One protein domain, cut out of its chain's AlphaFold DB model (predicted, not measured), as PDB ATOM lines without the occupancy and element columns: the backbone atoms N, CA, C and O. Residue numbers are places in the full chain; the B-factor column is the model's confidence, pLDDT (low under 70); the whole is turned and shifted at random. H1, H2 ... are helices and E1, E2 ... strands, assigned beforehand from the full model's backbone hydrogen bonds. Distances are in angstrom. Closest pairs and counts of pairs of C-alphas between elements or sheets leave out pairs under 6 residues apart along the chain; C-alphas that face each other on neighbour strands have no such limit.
ATOM      1  N   TYR A  95     152.746 200.763 143.891       97.31
ATOM      2  CA  TYR A  95     153.944 201.370 143.306       97.31
ATOM      3  C   TYR A  95     154.235 202.703 143.997       97.31
ATOM      4  O   TYR A  95     153.323 203.499 144.211       97.31
ATOM      5  N   ILE A  96     155.500 202.957 144.330       96.62
ATOM      6  CA  ILE A  96     155.962 204.225 144.908       96.62
ATOM      7  C   ILE A  96     157.111 204.732 144.044       96.62
ATOM      8  O   ILE A  96     158.160 204.098 143.999       96.62
ATOM      9  N   GLY A  97     156.929 205.857 143.353       94.75
ATOM     10  CA  GLY A  97     157.950 206.416 142.468       94.75
ATOM     11  C   GLY A  97     157.375 207.374 141.422       94.75
ATOM     12  O   GLY A  97     156.361 208.016 141.701       94.75
ATOM     13  N   PRO A  98     158.002 207.499 140.234       93.69
ATOM     14  CA  PRO A  98     157.562 208.435 139.201       93.69
ATOM     15  C   PRO A  98     156.111 208.191 138.764       93.69
ATOM     16  O   PRO A  98     155.723 207.049 138.518       93.69
ATOM     17  N   GLU A  99     155.339 209.273 138.621       92.19
ATOM     18  CA  GLU A  99     153.879 209.257 138.422       92.19
ATOM     19  C   GLU A  99     153.422 208.352 137.267       92.19
ATOM     20  O   GLU A  99     152.486 207.575 137.430       92.19
ATOM     21  N   GLU A 100     154.136 208.366 136.134       91.75
ATOM     22  CA  GLU A 100     153.836 207.515 134.972       91.75
ATOM     23  C   GLU A 100     153.769 206.020 135.344       91.75
ATOM     24  O   GLU A 100     152.815 205.330 134.981       91.75
ATOM     25  N   TYR A 101     154.743 205.534 136.124       92.44
ATOM     26  CA  TYR A 101     154.884 204.123 136.511       92.44
ATOM     27  C   TYR A 101     154.181 203.780 137.831       92.44
ATOM     28  O   TYR A 101     154.085 202.605 138.186       92.44
ATOM     29  N   ALA A 102     153.697 204.788 138.559       92.75
ATOM     30  CA  ALA A 102     152.876 204.624 139.756       92.75
ATOM     31  C   ALA A 102     151.368 204.800 139.485       92.75
ATOM     32  O   ALA A 102     150.557 204.570 140.382       92.75
ATOM     33  N   SER A 103     150.993 205.176 138.258       95.19
ATOM     34  CA  SER A 103     149.605 205.366 137.836       95.19
ATOM     35  C   SER A 103     148.782 204.073 137.870       95.19
ATOM     36  O   SER A 103     149.293 202.968 137.645       95.19
ATOM     37  N   ASP A 104     147.471 204.208 138.092       94.69
ATOM     38  CA  ASP A 104     146.546 203.069 138.045       94.69
ATOM     39  C   ASP A 104     146.443 202.462 136.639       94.69
ATOM     40  O   ASP A 104     146.318 201.244 136.510       94.69
ATOM     41  N   ASP A 105     146.597 203.265 135.582       96.56
ATOM     42  CA  ASP A 105     146.632 202.775 134.200       96.56
ATOM     43  C   ASP A 105     147.829 201.847 133.956       96.56
ATOM     44  O   ASP A 105     147.679 200.756 133.394       96.56
ATOM     45  N   TYR A 106     149.023 202.241 134.418       96.25
ATOM     46  CA  TYR A 106     150.209 201.391 134.334       96.25
ATOM     47  C   TYR A 106     150.041 200.122 135.175       96.25
ATOM     48  O   TYR A 106     150.287 199.016 134.685       96.25
ATOM     49  N   LYS A 107     149.554 200.261 136.414       97.44
ATOM     50  CA  LYS A 107     149.285 199.132 137.313       97.44
ATOM     51  C   LYS A 107     148.325 198.128 136.677       97.44
ATOM     52  O   LYS A 107     148.642 196.942 136.609       97.44
ATOM     53  N   MET A 108     147.200 198.586 136.132       97.44
ATOM     54  CA  MET A 108     146.227 197.713 135.476       97.44
ATOM     55  C   MET A 108     146.767 197.088 134.190       97.44
ATOM     56  O   MET A 108     146.442 195.938 133.897       97.44
ATOM     57  N   LYS A 109     147.626 197.787 133.438       97.69
ATOM     58  CA  LYS A 109     148.337 197.198 132.292       97.69
ATOM     59  C   LYS A 109     149.230 196.030 132.725       97.69
ATOM     60  O   LYS A 109     149.221 194.996 132.056       97.69
ATOM     61  N   VAL A 110     149.968 196.169 133.831       97.81
ATOM     62  CA  VAL A 110     150.782 195.081 134.400       97.81
ATOM     63  C   VAL A 110     149.884 193.931 134.856       97.81
ATOM     64  O   VAL A 110     150.071 192.807 134.397       97.81
ATOM     65  N   ILE A 111     148.871 194.207 135.681       98.25
ATOM     66  CA  ILE A 111     147.942 193.210 136.236       98.25
ATOM     67  C   ILE A 111     147.260 192.386 135.133       98.25
ATOM     68  O   ILE A 111     147.291 191.159 135.184       98.25
ATOM     69  N   LYS A 112     146.733 193.026 134.082       97.62
ATOM     70  CA  LYS A 112     146.067 192.339 132.956       97.62
ATOM     71  C   LYS A 112     146.983 191.391 132.181       97.62
ATOM     72  O   LYS A 112     146.503 190.453 131.549       97.62
ATOM     73  N   SER A 113     148.295 191.625 132.215       97.88
ATOM     74  CA  SER A 113     149.276 190.752 131.557       97.88
ATOM     75  C   SER A 113     149.598 189.482 132.356       97.88
ATOM     76  O   SER A 113     150.178 188.543 131.810       97.88
ATOM     77  N   LEU A 114     149.222 189.430 133.639       97.94
ATOM     78  CA  LEU A 114     149.535 188.319 134.530       97.94
ATOM     79  C   LEU A 114     148.579 187.132 134.335       97.94
ATOM     80  O   LEU A 114     147.403 187.273 133.998       97.94
ATOM     81  N   SER A 115     149.090 185.925 134.580       97.38
ATOM     82  CA  SER A 115     148.264 184.713 134.661       97.38
ATOM     83  C   SER A 115     147.434 184.693 135.958       97.38
ATOM     84  O   SER A 115     147.845 185.334 136.926       97.38
ATOM     85  N   PRO A 116     146.329 183.921 136.049       96.81
ATOM     86  CA  PRO A 116     145.587 183.758 137.306       96.81
ATOM     87  C   PRO A 116     146.471 183.324 138.482       96.81
ATOM     88  O   PRO A 116     146.352 183.847 139.581       96.81
ATOM     89  N   GLU A 117     147.416 182.422 138.223       96.31
ATOM     90  CA  GLU A 117     148.404 181.958 139.200       96.31
ATOM     91  C   GLU A 117     149.301 183.101 139.707       96.31
ATOM     92  O   GLU A 117     149.577 183.227 140.899       96.31
ATOM     93  N   SER A 118     149.748 183.971 138.804       97.44
ATOM     94  CA  SER A 118     150.538 185.153 139.155       97.44
ATOM     95  C   SER A 118     149.710 186.195 139.913       97.44
ATOM     96  O   SER A 118     150.230 186.807 140.841       97.44
ATOM     97  N   LEU A 119     148.431 186.376 139.562       97.94
ATOM     98  CA  LEU A 119     147.513 187.272 140.275       97.94
ATOM     99  C   LEU A 119     147.309 186.821 141.724       97.94
ATOM    100  O   LEU A 119     147.396 187.640 142.632       97.94
ATOM    101  N   VAL A 120     147.132 185.517 141.957       97.25
ATOM    102  CA  VAL A 120     147.040 184.963 143.317       97.25
ATOM    103  C   VAL A 120     148.313 185.230 144.119       97.25
ATOM    104  O   VAL A 120     148.230 185.646 145.273       97.25
ATOM    105  N   LYS A 121     149.497 185.108 143.512       96.88
ATOM    106  CA  LYS A 121     150.761 185.457 144.184       96.88
ATOM    107  C   LYS A 121     150.825 186.933 144.566       96.88
ATOM    108  O   LYS A 121     151.265 187.236 145.672       96.88
ATOM    109  N   VAL A 122     150.368 187.837 143.698       97.31
ATOM    110  CA  VAL A 122     150.269 189.271 144.022       97.31
ATOM    111  C   VAL A 122     149.329 189.482 145.208       97.31
ATOM    112  O   VAL A 122     149.709 190.152 146.162       97.31
ATOM    113  N   ILE A 123     148.153 188.848 145.194       96.12
ATOM    114  CA  ILE A 123     147.169 188.938 146.281       96.12
ATOM    115  C   ILE A 123     147.765 188.485 147.620       96.12
ATOM    116  O   ILE A 123     147.624 189.176 148.623       96.12
ATOM    117  N   LEU A 124     148.447 187.341 147.637       95.50
ATOM    118  CA  LEU A 124     148.966 186.736 148.866       95.50
ATOM    119  C   LEU A 124     150.233 187.411 149.402       95.50
ATOM    120  O   LEU A 124     150.531 187.289 150.588       95.50
ATOM    121  N   THR A 125     151.006 188.084 148.543       94.44
ATOM    122  CA  THR A 125     152.270 188.739 148.931       94.44
ATOM    123  C   THR A 125     152.152 190.246 149.129       94.44
ATOM    124  O   THR A 125     153.080 190.835 149.687       94.44
ATOM    125  N   ALA A 126     151.044 190.849 148.684       93.75
ATOM    126  CA  ALA A 126     150.740 192.279 148.757       93.75
ATOM    127  C   ALA A 126     151.982 193.177 148.548       93.75
ATOM    128  O   ALA A 126     152.440 193.854 149.479       93.75
ATOM    129  N   PRO A 127     152.614 193.110 147.359       96.25
ATOM    130  CA  PRO A 127     153.910 193.730 147.132       96.25
ATOM    131  C   PRO A 127     153.832 195.262 147.050       96.25
ATOM    132  O   PRO A 127     152.938 195.838 146.423       96.25
ATOM    133  N   VAL A 128     154.849 195.920 147.608       97.06
ATOM    134  CA  VAL A 128     155.125 197.350 147.431       97.06
ATOM    135  C   VAL A 128     156.435 197.506 146.666       97.06
ATOM    136  O   VAL A 128     157.501 197.118 147.146       97.06
ATOM    137  N   VAL A 129     156.361 198.064 145.462       97.81
ATOM    138  CA  VAL A 129     157.497 198.222 144.551       97.81
ATOM    139  C   VAL A 129     157.935 199.685 144.533       97.81
ATOM    140  O   VAL A 129     157.176 200.570 144.136       97.81
ATOM    141  N   TYR A 130     159.176 199.931 144.944       97.75
ATOM    142  CA  TYR A 130     159.787 201.256 144.984       97.75
ATOM    143  C   TYR A 130     160.588 201.493 143.707       97.75
ATOM    144  O   TYR A 130     161.422 200.667 143.316       97.75
ATOM    145  N   LEU A 131     160.311 202.615 143.054       96.19
ATOM    146  CA  LEU A 131     160.819 202.978 141.743       96.19
ATOM    147  C   LEU A 131     161.532 204.330 141.799       96.19
ATOM    148  O   LEU A 131     161.053 205.271 142.430       96.19
ATOM    149  N   GLU A 132     162.634 204.450 141.065       94.62
ATOM    150  CA  GLU A 132     163.357 205.709 140.871       94.62
ATOM    151  C   GLU A 132     163.605 205.960 139.384       94.62
ATOM    152  O   GLU A 132     163.894 205.032 138.624       94.62
ATOM    153  N   ALA A 133     163.486 207.219 138.956       92.62
ATOM    154  CA  ALA A 133     163.803 207.611 137.589       92.62
ATOM    155  C   ALA A 133     165.313 207.498 137.341       92.62
ATOM    156  O   ALA A 133     166.126 207.878 138.181       92.62
ATOM    157  N   THR A 134     165.695 207.011 136.166       90.50
ATOM    158  CA  THR A 134     167.099 206.933 135.759       90.50
ATOM    159  C   THR A 134     167.228 207.162 134.261       90.50
ATOM    160  O   THR A 134     166.262 207.063 133.512       90.50
ATOM    161  N   THR A 135     168.433 207.501 133.822       84.56
ATOM    162  CA  THR A 135     168.785 207.670 132.409       84.56
ATOM    163  C   THR A 135     169.569 206.477 131.857       84.56
ATOM    164  O   THR A 135     169.895 206.450 130.671       84.56
ATOM    165  N   ASN A 136     169.882 205.485 132.699       73.44
ATOM    166  CA  ASN A 136     170.672 204.314 132.329       73.44
ATOM    167  C   ASN A 136     169.765 203.126 131.976       73.44
ATOM    168  O   ASN A 136     169.020 202.645 132.826       73.44
ATOM    169  N   ASN A 137     169.917 202.584 130.761       78.56
ATOM    170  CA  ASN A 137     169.182 201.443 130.185       78.56
ATOM    171  C   ASN A 137     167.669 201.662 129.984       78.56
ATOM    172  O   ASN A 137     167.189 201.583 128.856       78.56
ATOM    173  N   THR A 138     166.924 201.923 131.056       84.75
ATOM    174  CA  THR A 138     165.479 202.209 131.067       84.75
ATOM    175  C   THR A 138     165.238 203.563 131.732       84.75
ATOM    176  O   THR A 138     166.123 204.081 132.398       84.75
ATOM    177  N   ASN A 139     164.048 204.153 131.575       89.88
ATOM    178  CA  ASN A 139     163.718 205.444 132.210       89.88
ATOM    179  C   ASN A 139     163.454 205.328 133.730       89.88
ATOM    180  O   ASN A 139     163.274 206.333 134.418       89.88
ATOM    181  N   VAL A 140     163.399 204.102 134.256       92.88
ATOM    182  CA  VAL A 140     163.084 203.787 135.655       92.88
ATOM    183  C   VAL A 140     163.827 202.525 136.102       92.88
ATOM    184  O   VAL A 140     164.057 201.624 135.293       92.88
ATOM    185  N   ILE A 141     164.175 202.452 137.385       94.00
ATOM    186  CA  ILE A 141     164.717 201.265 138.063       94.00
ATOM    187  C   ILE A 141     163.863 200.904 139.273       94.00
ATOM    188  O   ILE A 141     163.288 201.777 139.920       94.00
ATOM    189  N   THR A 142     163.821 199.617 139.611       95.38
ATOM    190  CA  THR A 142     163.288 199.142 140.891       95.38
ATOM    191  C   THR A 142     164.401 199.138 141.929       95.38
ATOM    192  O   THR A 142     165.389 198.424 141.767       95.38
ATOM    193  N   THR A 143     164.243 199.916 142.996       95.00
ATOM    194  CA  THR A 143     165.243 200.014 144.071       95.00
ATOM    195  C   THR A 143     164.972 199.038 145.203       95.00
ATOM    196  O   THR A 143     165.902 198.509 145.812       95.00
ATOM    197  N   LYS A 144     163.694 198.768 145.475       96.38
ATOM    198  CA  LYS A 144     163.252 197.880 146.549       96.38
ATOM    199  C   LYS A 144     161.914 197.242 146.194       96.38
ATOM    200  O   LYS A 144     161.066 197.859 145.556       96.38
ATOM    201  N   THR A 145     161.709 196.009 146.640       96.06
ATOM    202  CA  THR A 145     160.384 195.383 146.699       96.06
ATOM    203  C   THR A 145     160.161 194.881 148.116       96.06
ATOM    204  O   THR A 145     160.955 194.094 148.627       96.06
ATOM    205  N   GLU A 146     159.108 195.368 148.757       94.62
ATOM    206  CA  GLU A 146     158.642 194.881 150.052       94.62
ATOM    207  C   GLU A 146     157.460 193.941 149.837       94.62
ATOM    208  O   GLU A 146     156.624 194.192 148.972       94.62
ATOM    209  N   MET A 147     157.373 192.873 150.626       92.38
ATOM    210  CA  MET A 147     156.232 191.957 150.615       92.38
ATOM    211  C   MET A 147     155.541 192.016 151.970       92.38
ATOM    212  O   MET A 147     156.185 191.838 153.002       92.38
ATOM    213  N   ARG A 148     154.230 192.245 151.958       90.06
ATOM    214  CA  ARG A 148     153.364 192.217 153.144       90.06
ATOM    215  C   ARG A 148     152.562 190.923 153.119       90.06
ATOM    216  O   ARG A 148     151.344 190.925 152.981       90.06
ATOM    217  N   ALA A 149     153.293 189.813 153.143       91.62
ATOM    218  CA  ALA A 149     152.734 188.499 152.884       91.62
ATOM    219  C   ALA A 149     151.728 188.064 153.955       91.62
ATOM    220  O   ALA A 149     151.973 188.174 155.154       91.62
ATOM    221  N   LEU A 150     150.616 187.493 153.500       91.75
ATOM    222  CA  LEU A 150     149.532 186.992 154.343       91.75
ATOM    223  C   LEU A 150     149.817 185.555 154.805       91.75
ATOM    224  O   LEU A 150     148.998 184.668 154.616       91.75
ATOM    225  N   GLY A 151     151.009 185.275 155.346       90.44
ATOM    226  CA  GLY A 151     151.442 183.896 155.624       90.44
ATOM    227  C   GLY A 151     150.620 183.168 156.698       90.44
ATOM    228  O   GLY A 151     150.426 181.959 156.593       90.44
ATOM    229  N   ASN A 152     150.057 183.885 157.678       92.62
ATOM    230  CA  ASN A 152     149.220 183.284 158.726       92.62
ATOM    231  C   ASN A 152     147.825 182.855 158.228       92.62
ATOM    232  O   ASN A 152     147.084 182.229 158.982       92.62
TER     233      ASN A 152
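What this domain is: This is residues 95 to 152 of the 546 residues of the protein "Arginine deiminase" of Spironucleus salmonicida (UniProt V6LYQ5). A long two-stranded hairpin, E1 and E2, makes one side of a loose, open frame, and three short helices make the rest: H1 lies near E1, H2 lies across the gap from the hairpin, and H3 makes the corner that leads from H2 back into E1. The first residues, 95 to 96, pair with E1, parallel to it, and the turn at residues 134 to 139 and the tail at residues 148 to 152 lie towards the two ends of the long axis. The printed part has 58 residues with three named helices and two named strands, in the order H1, H2, H3, E1, E2; the sheet E1 - E2 is antiparallel and the class is mixed, helices and strands. The whole is only just loose, close to compact, with a radius of gyration of the C-alphas of 12.6 A, and elongated, with spans of 39 by 22 by 18 A.

Where its parts are: Start at C-alpha 95 and go on to C-alpha 99 at (153.879, 209.257, 138.422), where H1 begins; it covers residues 99 to 102. H2 follows at residues 104 to 113, 14.2 A long, and H3 at residues 116 to 125, 14.3 A long. Find C-alpha 127 at (153.910, 193.730, 147.132); from there E1 runs 19.5 A to residue 133. E2, residues 140 to 147, runs 20.3 A and ends at C-alpha 147, (156.232, 191.957, 150.615); it bends by 55 degrees at residue 143.

How they stand to each other: Look first at residues 95 to 96, which pair in parallel with residues 129 to 130 of E1. E1 and E2 form a hairpin, with 160 degrees between their directions; N 128 and O 146 are 2.8 A apart and N 141 and O 132 are 2.9 A apart, both within hydrogen-bond range. The closest C-alphas of H1 and E1, those of Tyr 101 and Leu 131, are 8.0 A apart. H1 and H2 are close but not clearly touching, with the C-alphas of Glu 100 and Tyr 106 closest at 7.1 A. H2 and H3 are close but not clearly touching, with the C-alphas of Ile 111 and Leu 119 closest at 7.2 A, and run opposite ways at a steep tilt of 51 degrees. H2 is apart from E1 and from E2. The closest C-alphas of H3 and E2, those of Thr 125 and Met 147, are 5.4 A apart. In H2 and H3 every O i to N i+4 pair is within hydrogen-bond range; H1 is too short for such a pair.

The domain as a whole: Look for the two C-alphas farthest apart at Thr 135 and Asn 152, 40.9 A from each other. The printed part has no cut. The links H1 to H2, H2 to H3 and H3 to E1 are tight, the link E1 to E2 is short, and no link is long. The mean pLDDT of the printed part is 94.1, and no printed residue is under 70.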